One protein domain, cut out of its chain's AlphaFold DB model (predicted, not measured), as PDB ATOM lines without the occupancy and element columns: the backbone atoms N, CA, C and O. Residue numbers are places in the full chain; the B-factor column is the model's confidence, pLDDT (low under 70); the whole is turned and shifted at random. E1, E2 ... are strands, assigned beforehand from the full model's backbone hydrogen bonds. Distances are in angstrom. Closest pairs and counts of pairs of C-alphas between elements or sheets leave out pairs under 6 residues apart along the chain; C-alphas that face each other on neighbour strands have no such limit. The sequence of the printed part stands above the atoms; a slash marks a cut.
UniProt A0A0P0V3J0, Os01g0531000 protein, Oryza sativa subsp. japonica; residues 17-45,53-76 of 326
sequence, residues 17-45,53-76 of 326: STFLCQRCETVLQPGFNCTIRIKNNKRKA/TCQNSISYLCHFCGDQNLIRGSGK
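What this domain is: This is residues 17 to 45 and 53 to 76 of the 326 residues of the protein "Os01g0531000 protein" of Oryza sativa subsp. japonica (UniProt A0A0P0V3J0). What shape is this? It has little regular structure: a narrow antiparallel sheet, E1, E2, E3 in chain order and side by side, with looped residues 17 to 33 at the end where E1 begins. How large is it? The printed part has 53 residues, 17 in the three named strands, with no named helix; it is all strand, elongated at 37 by 20 by 19 A, and only just loose, close to compact, with radius of gyration of the C-alphas 12.2 A.

How they stand to each other: What precedes the strands? Residues 19 to 20 pair with 27 to 28, antiparallel. How do the strands pair? E1, residues 34 to 39, and E2, residues 57 to 62, are antiparallel at 156 degrees; N 37 and O 59, 2.9 A, are within hydrogen-bond range. E2 and E3, residues 68 to 72, form an antiparallel hairpin at 158 degrees; N 58 and O 71, 2.8 A, are within range.

Where its parts are: Where does E1 begin? C-alpha 34 is at (317.603, 236.910, 256.397); E1 is 15.5 A long from first to last C-alpha. Where does E3 end? E2 measures 16.0 A and E3 12.2 A, ending at C-alpha 72, (315.698, 236.548, 273.544).

The domain as a whole: Is there a cut? Residues 46 to 52, between E1 and E2, are not printed; C-alphas 45 and 53 are 12.2 A apart. Where is confidence low? Residues 17, 43 to 45, 53 to 55 and 75 to 76 have pLDDT under 70.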
ATOM      1  N   SER A  17     310.972 225.309 263.075       60.80
ATOM      2  CA  SER A  17     312.067 225.868 262.273       60.80
ATOM      3  C   SER A  17     311.694 227.143 261.493       60.80
ATOM      4  O   SER A  17     312.585 227.902 261.114       60.80
ATOM      5  N   THR A  18     310.406 227.397 261.241       71.81
ATOM      6  CA  THR A  18     309.910 228.531 260.446       71.81
ATOM      7  C   THR A  18     309.705 229.770 261.314       71.81
ATOM      8  O   THR A  18     308.774 229.871 262.106       71.81
ATOM      9  N   PHE A  19     310.606 230.740 261.173       86.77
ATOM     10  CA  PHE A  19     310.538 232.012 261.886       86.77
ATOM     11  C   PHE A  19     310.019 233.109 260.947       86.77
ATOM     12  O   PHE A  19     310.642 233.375 259.925       86.77
ATOM     13  N   LEU A  20     308.889 233.749 261.262       93.53
ATOM     14  CA  LEU A  20     308.317 234.814 260.422       93.53
ATOM     15  C   LEU A  20     308.913 236.188 260.751       93.53
ATOM     16  O   LEU A  20     309.298 236.458 261.891       93.53
ATOM     17  N   CYS A  21     308.940 237.100 259.778       94.53
ATOM     18  CA  CYS A  21     309.223 238.503 260.069       94.53
ATOM     19  C   CYS A  21     308.009 239.183 260.710       94.53
ATOM     20  O   CYS A  21     306.950 239.263 260.097       94.53
ATOM     21  N   GLN A  22     308.182 239.785 261.886       93.22
ATOM     22  CA  GLN A  22     307.119 240.471 262.627       93.22
ATOM     23  C   GLN A  22     306.538 241.705 261.897       93.22
ATOM     24  O   GLN A  22     305.494 242.215 262.293       93.22
ATOM     25  N   ARG A  23     307.207 242.203 260.847       95.73
ATOM     26  CA  ARG A  23     306.818 243.418 260.108       95.73
ATOM     27  C   ARG A  23     306.210 243.169 258.721       95.73
ATOM     28  O   ARG A  23     305.515 244.042 258.213       95.73
ATOM     29  N   CYS A  24     306.528 242.048 258.080       95.36
ATOM     30  CA  CYS A  24     306.081 241.740 256.713       95.36
ATOM     31  C   CYS A  24     305.744 240.258 256.495       95.36
ATOM     32  O   CYS A  24     305.627 239.837 255.351       95.36
ATOM     33  N   GLU A  25     305.662 239.475 257.575       94.28
ATOM     34  CA  GLU A  25     305.171 238.087 257.663       94.28
ATOM     35  C   GLU A  25     305.914 237.031 256.820       94.28
ATOM     36  O   GLU A  25     305.754 235.834 257.032       94.28
ATOM     37  N   THR A  26     306.845 237.452 255.962       93.87
ATOM     38  CA  THR A  26     307.755 236.605 255.182       93.87
ATOM     39  C   THR A  26     308.489 235.594 256.065       93.87
ATOM     40  O   THR A  26     309.145 235.988 257.038       93.87
ATOM     41  N   VAL A  27     308.458 234.316 255.677       94.32
ATOM     42  CA  VAL A  27     309.248 233.240 256.297       94.32
ATOM     43  C   VAL A  27     310.738 233.560 256.160       94.32
ATOM     44  O   VAL A  27     311.253 233.659 255.046       94.32
ATOM     45  N   LEU A  28     311.435 233.720 257.285       93.84
ATOM     46  CA  LEU A  28     312.851 234.067 257.322       93.84
ATOM     47  C   LEU A  28     313.729 232.813 257.256       93.84
ATOM     48  O   LEU A  28     313.883 232.077 258.230       93.84
ATOM     49  N   GLN A  29     314.337 232.605 256.090       92.77
ATOM     50  CA  GLN A  29     315.311 231.557 255.802       92.77
ATOM     51  C   GLN A  29     316.740 232.113 255.961       92.77
ATOM     52  O   GLN A  29     317.115 233.059 255.253       92.77
ATOM     53  N   PRO A  30     317.553 231.579 256.895       93.61
ATOM     54  CA  PRO A  30     318.923 232.045 257.118       93.61
ATOM     55  C   PRO A  30     319.805 231.857 255.883       93.61
ATOM     56  O   PRO A  30     319.848 230.774 255.312       93.61
ATOM     57  N   GLY A  31     320.517 232.911 255.479       91.62
ATOM     58  CA  GLY A  31     321.406 232.894 254.310       91.62
ATOM     59  C   GLY A  31     320.722 233.216 252.976       91.62
ATOM     60  O   GLY A  31     321.416 233.591 252.039       91.62
ATOM     61  N   PHE A  32     319.388 233.161 252.905       94.25
ATOM     62  CA  PHE A  32     318.617 233.575 251.728       94.25
ATOM     63  C   PHE A  32     318.014 234.974 251.937       94.25
ATOM     64  O   PHE A  32     318.576 235.986 251.517       94.25
ATOM     65  N   ASN A  33     316.900 235.059 252.668       94.37
ATOM     66  CA  ASN A  33     316.162 236.308 252.882       94.37
ATOM     67  C   ASN A  33     316.339 236.903 254.296       94.37
ATOM     68  O   ASN A  33     315.738 237.936 254.611       94.37
ATOM     69  N   CYS A  34     317.177 236.293 255.145       94.80
ATOM     70  CA  CYS A  34     317.603 236.910 256.397       94.80
ATOM     71  C   CYS A  34     319.060 236.632 256.795       94.80
ATOM     72  O   CYS A  34     319.643 235.588 256.491       94.80
ATOM     73  N   THR A  35     319.613 237.569 257.568       95.59
ATOM     74  CA  THR A  35     320.923 237.456 258.220       95.59
ATOM     75  C   THR A  35     320.738 237.277 259.727       95.59
ATOM     76  O   THR A  35     320.180 238.150 260.398       95.59
ATOM     77  N   ILE A  36     321.259 236.181 260.286       94.23
ATOM     78  CA  ILE A  36     321.312 235.957 261.738       94.23
ATOM     79  C   ILE A  36     322.517 236.691 262.345       94.23
ATOM     80  O   ILE A  36     323.635 236.596 261.843       94.23
ATOM     81  N   ARG A  37     322.324 237.376 263.481       92.98
ATOM     82  CA  ARG A  37     323.418 237.894 264.327       92.98
ATOM     83  C   ARG A  37     323.189 237.564 265.805       92.98
ATOM     84  O   ARG A  37     322.098 237.773 266.331       92.98
ATOM     85  N   ILE A  38     324.229 237.094 266.498       91.21
ATOM     86  CA  ILE A  38     324.175 236.785 267.938       91.21
ATOM     87  C   ILE A  38     324.615 238.013 268.746       91.21
ATOM     88  O   ILE A  38     325.794 238.356 268.823       91.21
ATOM     89  N   LYS A  39     323.658 238.672 269.400       87.94
ATOM     90  CA  LYS A  39     323.861 239.867 270.227       87.94
ATOM     91  C   LYS A  39     323.991 239.480 271.701       87.94
ATOM     92  O   LYS A  39     323.002 239.197 272.380       87.94
ATOM     93  N   ASN A  40     325.218 239.477 272.225       84.03
ATOM     94  CA  ASN A  40     325.476 239.197 273.640       84.03
ATOM     95  C   ASN A  40     325.161 240.416 274.525       84.03
ATOM     96  O   ASN A  40     325.841 241.440 274.454       84.03
ATOM     97  N   ASN A  41     324.164 240.296 275.408       71.02
ATOM     98  CA  ASN A  41     323.832 241.318 276.401       71.02
ATOM     99  C   ASN A  41     324.809 241.297 277.599       71.02
ATOM    100  O   ASN A  41     324.423 241.039 278.743       71.02
ATOM    101  N   LYS A  42     326.090 241.595 277.336       70.27
ATOM    102  CA  LYS A  42     327.094 241.894 278.369       70.27
ATOM    103  C   LYS A  42     326.750 243.233 279.034       70.27
ATOM    104  O   LYS A  42     327.349 244.262 278.723       70.27
ATOM    105  N   ARG A  43     325.782 243.236 279.960       63.88
ATOM    106  CA  ARG A  43     325.473 244.399 280.810       63.88
ATOM    107  C   ARG A  43     326.741 244.814 281.569       63.88
ATOM    108  O   ARG A  43     327.090 244.172 282.558       63.88
ATOM    109  N   LYS A  44     327.427 245.873 281.109       57.82
ATOM    110  CA  LYS A  44     328.606 246.439 281.793       57.82
ATOM    111  C   LYS A  44     328.243 246.706 283.262       57.82
ATOM    112  O   LYS A  44     327.160 247.211 283.557       57.82
ATOM    113  N   ALA A  45     329.109 246.279 284.179       53.34
ATOM    114  CA  ALA A  45     328.720 245.951 285.551       53.34
ATOM    115  C   ALA A  45     328.377 247.174 286.429       53.34
ATOM    116  O   ALA A  45     329.191 247.633 287.227       53.34
ATOM    117  N   THR A  53     319.269 237.247 284.188       58.52
ATOM    118  CA  THR A  53     319.960 237.799 283.027       58.52
ATOM    119  C   THR A  53     319.738 236.862 281.844       58.52
ATOM    120  O   THR A  53     320.344 235.788 281.811       58.52
ATOM    121  N   CYS A  54     318.919 237.254 280.868       61.84
ATOM    122  CA  CYS A  54     318.975 236.661 279.530       61.84
ATOM    123  C   CYS A  54     320.411 236.834 279.015       61.84
ATOM    124  O   CYS A  54     320.906 237.965 278.961       61.84
ATOM    125  N   GLN A  55     321.105 235.735 278.716       69.33
ATOM    126  CA  GLN A  55     322.486 235.780 278.238       69.33
ATOM    127  C   GLN A  55     322.489 235.329 276.782       69.33
ATOM    128  O   GLN A  55     322.062 234.222 276.478       69.33
ATOM    129  N   ASN A  56     322.966 236.217 275.911       81.63
ATOM    130  CA  ASN A  56     322.727 236.214 274.466       81.63
ATOM    131  C   ASN A  56     321.265 236.488 274.053       81.63
ATOM    132  O   ASN A  56     320.306 236.343 274.810       81.63
ATOM    133  N   SER A  57     321.133 236.960 272.821       86.92
ATOM    134  CA  SER A  57     319.896 237.177 272.073       86.92
ATOM    135  C   SER A  57     320.242 237.049 270.592       86.92
ATOM    136  O   SER A  57     321.371 237.357 270.210       86.92
ATOM    137  N   ILE A  58     319.315 236.562 269.779       90.52
ATOM    138  CA  ILE A  58     319.517 236.301 268.354       90.52
ATOM    139  C   ILE A  58     318.644 237.294 267.593       90.52
ATOM    140  O   ILE A  58     317.442 237.362 267.833       90.52
ATOM    141  N   SER A  59     319.245 238.097 266.720       91.88
ATOM    142  CA  SER A  59     318.526 239.042 265.862       91.88
ATOM    143  C   SER A  59     318.550 238.559 264.417       91.88
ATOM    144  O   SER A  59     319.636 238.408 263.855       91.88
ATOM    145  N   TYR A  60     317.369 238.362 263.835       94.40
ATOM    146  CA  TYR A  60     317.158 238.031 262.429       94.40
ATOM    147  C   TYR A  60     316.854 239.330 261.680       94.40
ATOM    148  O   TYR A  60     315.800 239.939 261.887       94.40
ATOM    149  N   LEU A  61     317.789 239.769 260.838       96.14
ATOM    150  CA  LEU A  61     317.600 240.912 259.949       96.14
ATOM    151  C   LEU A  61     316.875 240.441 258.685       96.14
ATOM    152  O   LEU A  61     317.456 239.680 257.915       96.14
ATOM    153  N   CYS A  62     315.637 240.887 258.471       96.64
ATOM    154  CA  CYS A  62     314.889 240.611 257.241       96.64
ATOM    155  C   CYS A  62     315.456 241.435 256.075       96.64
ATOM    156  O   CYS A  62     315.579 242.656 256.189       96.64
ATOM    157  N   HIS A  63     315.771 240.789 254.949       96.64
ATOM    158  CA  HIS A  63     316.307 241.464 253.761       96.64
ATOM    159  C   HIS A  63     315.229 242.259 252.998       96.64
ATOM    160  O   HIS A  63     315.552 243.281 252.405       96.64
ATOM    161  N   PHE A  64     313.951 241.862 253.073       95.86
ATOM    162  CA  PHE A  64     312.854 242.550 252.375       95.86
ATOM    163  C   PHE A  64     312.469 243.896 253.010       95.86
ATOM    164  O   PHE A  64     312.294 244.888 252.310       95.86
ATOM    165  N   CYS A  65     312.321 243.947 254.340       96.29
ATOM    166  CA  CYS A  65     311.808 245.131 255.047       96.29
ATOM    167  C   CYS A  65     312.832 245.809 255.979       96.29
ATOM    168  O   CYS A  65     312.508 246.817 256.618       96.29
ATOM    169  N   GLY A  66     314.044 245.254 256.093       94.11
ATOM    170  CA  GLY A  66     315.134 245.762 256.934       94.11
ATOM    171  C   GLY A  66     314.923 245.628 258.448       94.11
ATOM    172  O   GLY A  66     315.669 246.242 259.215       94.11
ATOM    173  N   ASP A  67     313.906 244.886 258.901       94.83
ATOM    174  CA  ASP A  67     313.543 244.816 260.321       94.83
ATOM    175  C   ASP A  67     314.371 243.801 261.131       94.83
ATOM    176  O   ASP A  67     314.850 242.797 260.600       94.83
ATOM    177  N   GLN A  68     314.547 244.074 262.430       94.73
ATOM    178  CA  GLN A  68     315.408 243.320 263.351       94.73
ATOM    179  C   GLN A  68     314.602 242.531 264.386       94.73
ATOM    180  O   GLN A  68     314.463 242.916 265.548       94.73
ATOM    181  N   ASN A  69     314.141 241.364 263.960       90.76
ATOM    182  CA  ASN A  69     313.335 240.444 264.752       90.76
ATOM    183  C   ASN A  69     314.208 239.793 265.847       90.76
ATOM    184  O   ASN A  69     315.192 239.118 265.535       90.76
ATOM    185  N   LEU A  70     313.900 240.017 267.132       89.58
ATOM    186  CA  LEU A  70     314.802 239.696 268.252       89.58
ATOM    187  C   LEU A  70     314.297 238.542 269.136       89.58
ATOM    188  O   LEU A  70     313.545 238.758 270.089       89.58
ATOM    189  N   ILE A  71     314.831 237.338 268.925       87.12
ATOM    190  CA  ILE A  71     314.658 236.215 269.854       87.12
ATOM    191  C   ILE A  71     315.544 236.442 271.088       87.12
ATOM    192  O   ILE A  71     316.769 236.586 271.001       87.12
ATOM    193  N   ARG A  72     314.945 236.469 272.281       86.15
ATOM    194  CA  ARG A  72     315.698 236.548 273.544       86.15
ATOM    195  C   ARG A  72     316.216 235.163 273.919       86.15
ATOM    196  O   ARG A  72     315.439 234.220 274.006       86.15
ATOM    197  N   GLY A  73     317.517 235.051 274.189       76.07
ATOM    198  CA  GLY A  73     318.106 233.798 274.646       76.07
ATOM    199  C   GLY A  73     317.589 233.411 276.032       76.07
ATOM    200  O   GLY A  73     317.537 234.248 276.944       76.07
ATOM    201  N   SER A  74     317.240 232.134 276.183       72.23
ATOM    202  CA  SER A  74     316.885 231.512 277.459       72.23
ATOM    203  C   SER A  74     317.917 231.816 278.548       72.23
ATOM    204  O   SER A  74     319.124 231.891 278.301       72.23
ATOM    205  N   GLY A  75     317.447 231.997 279.785       66.34
ATOM    206  CA  GLY A  75     318.329 232.205 280.933       66.34
ATOM    207  C   GLY A  75     319.330 231.055 281.086       66.34
ATOM    208  O   GLY A  75     318.987 229.885 280.884       66.34
ATOM    209  N   LYS A  76     320.578 231.371 281.466       63.54
ATOM    210  CA  LYS A  76     321.571 230.330 281.770       63.54
ATOM    211  C   LYS A  76     321.011 229.358 282.814       63.54
ATOM    212  O   LYS A  76     320.360 229.783 283.765       63.54
TER     213      LYS A  76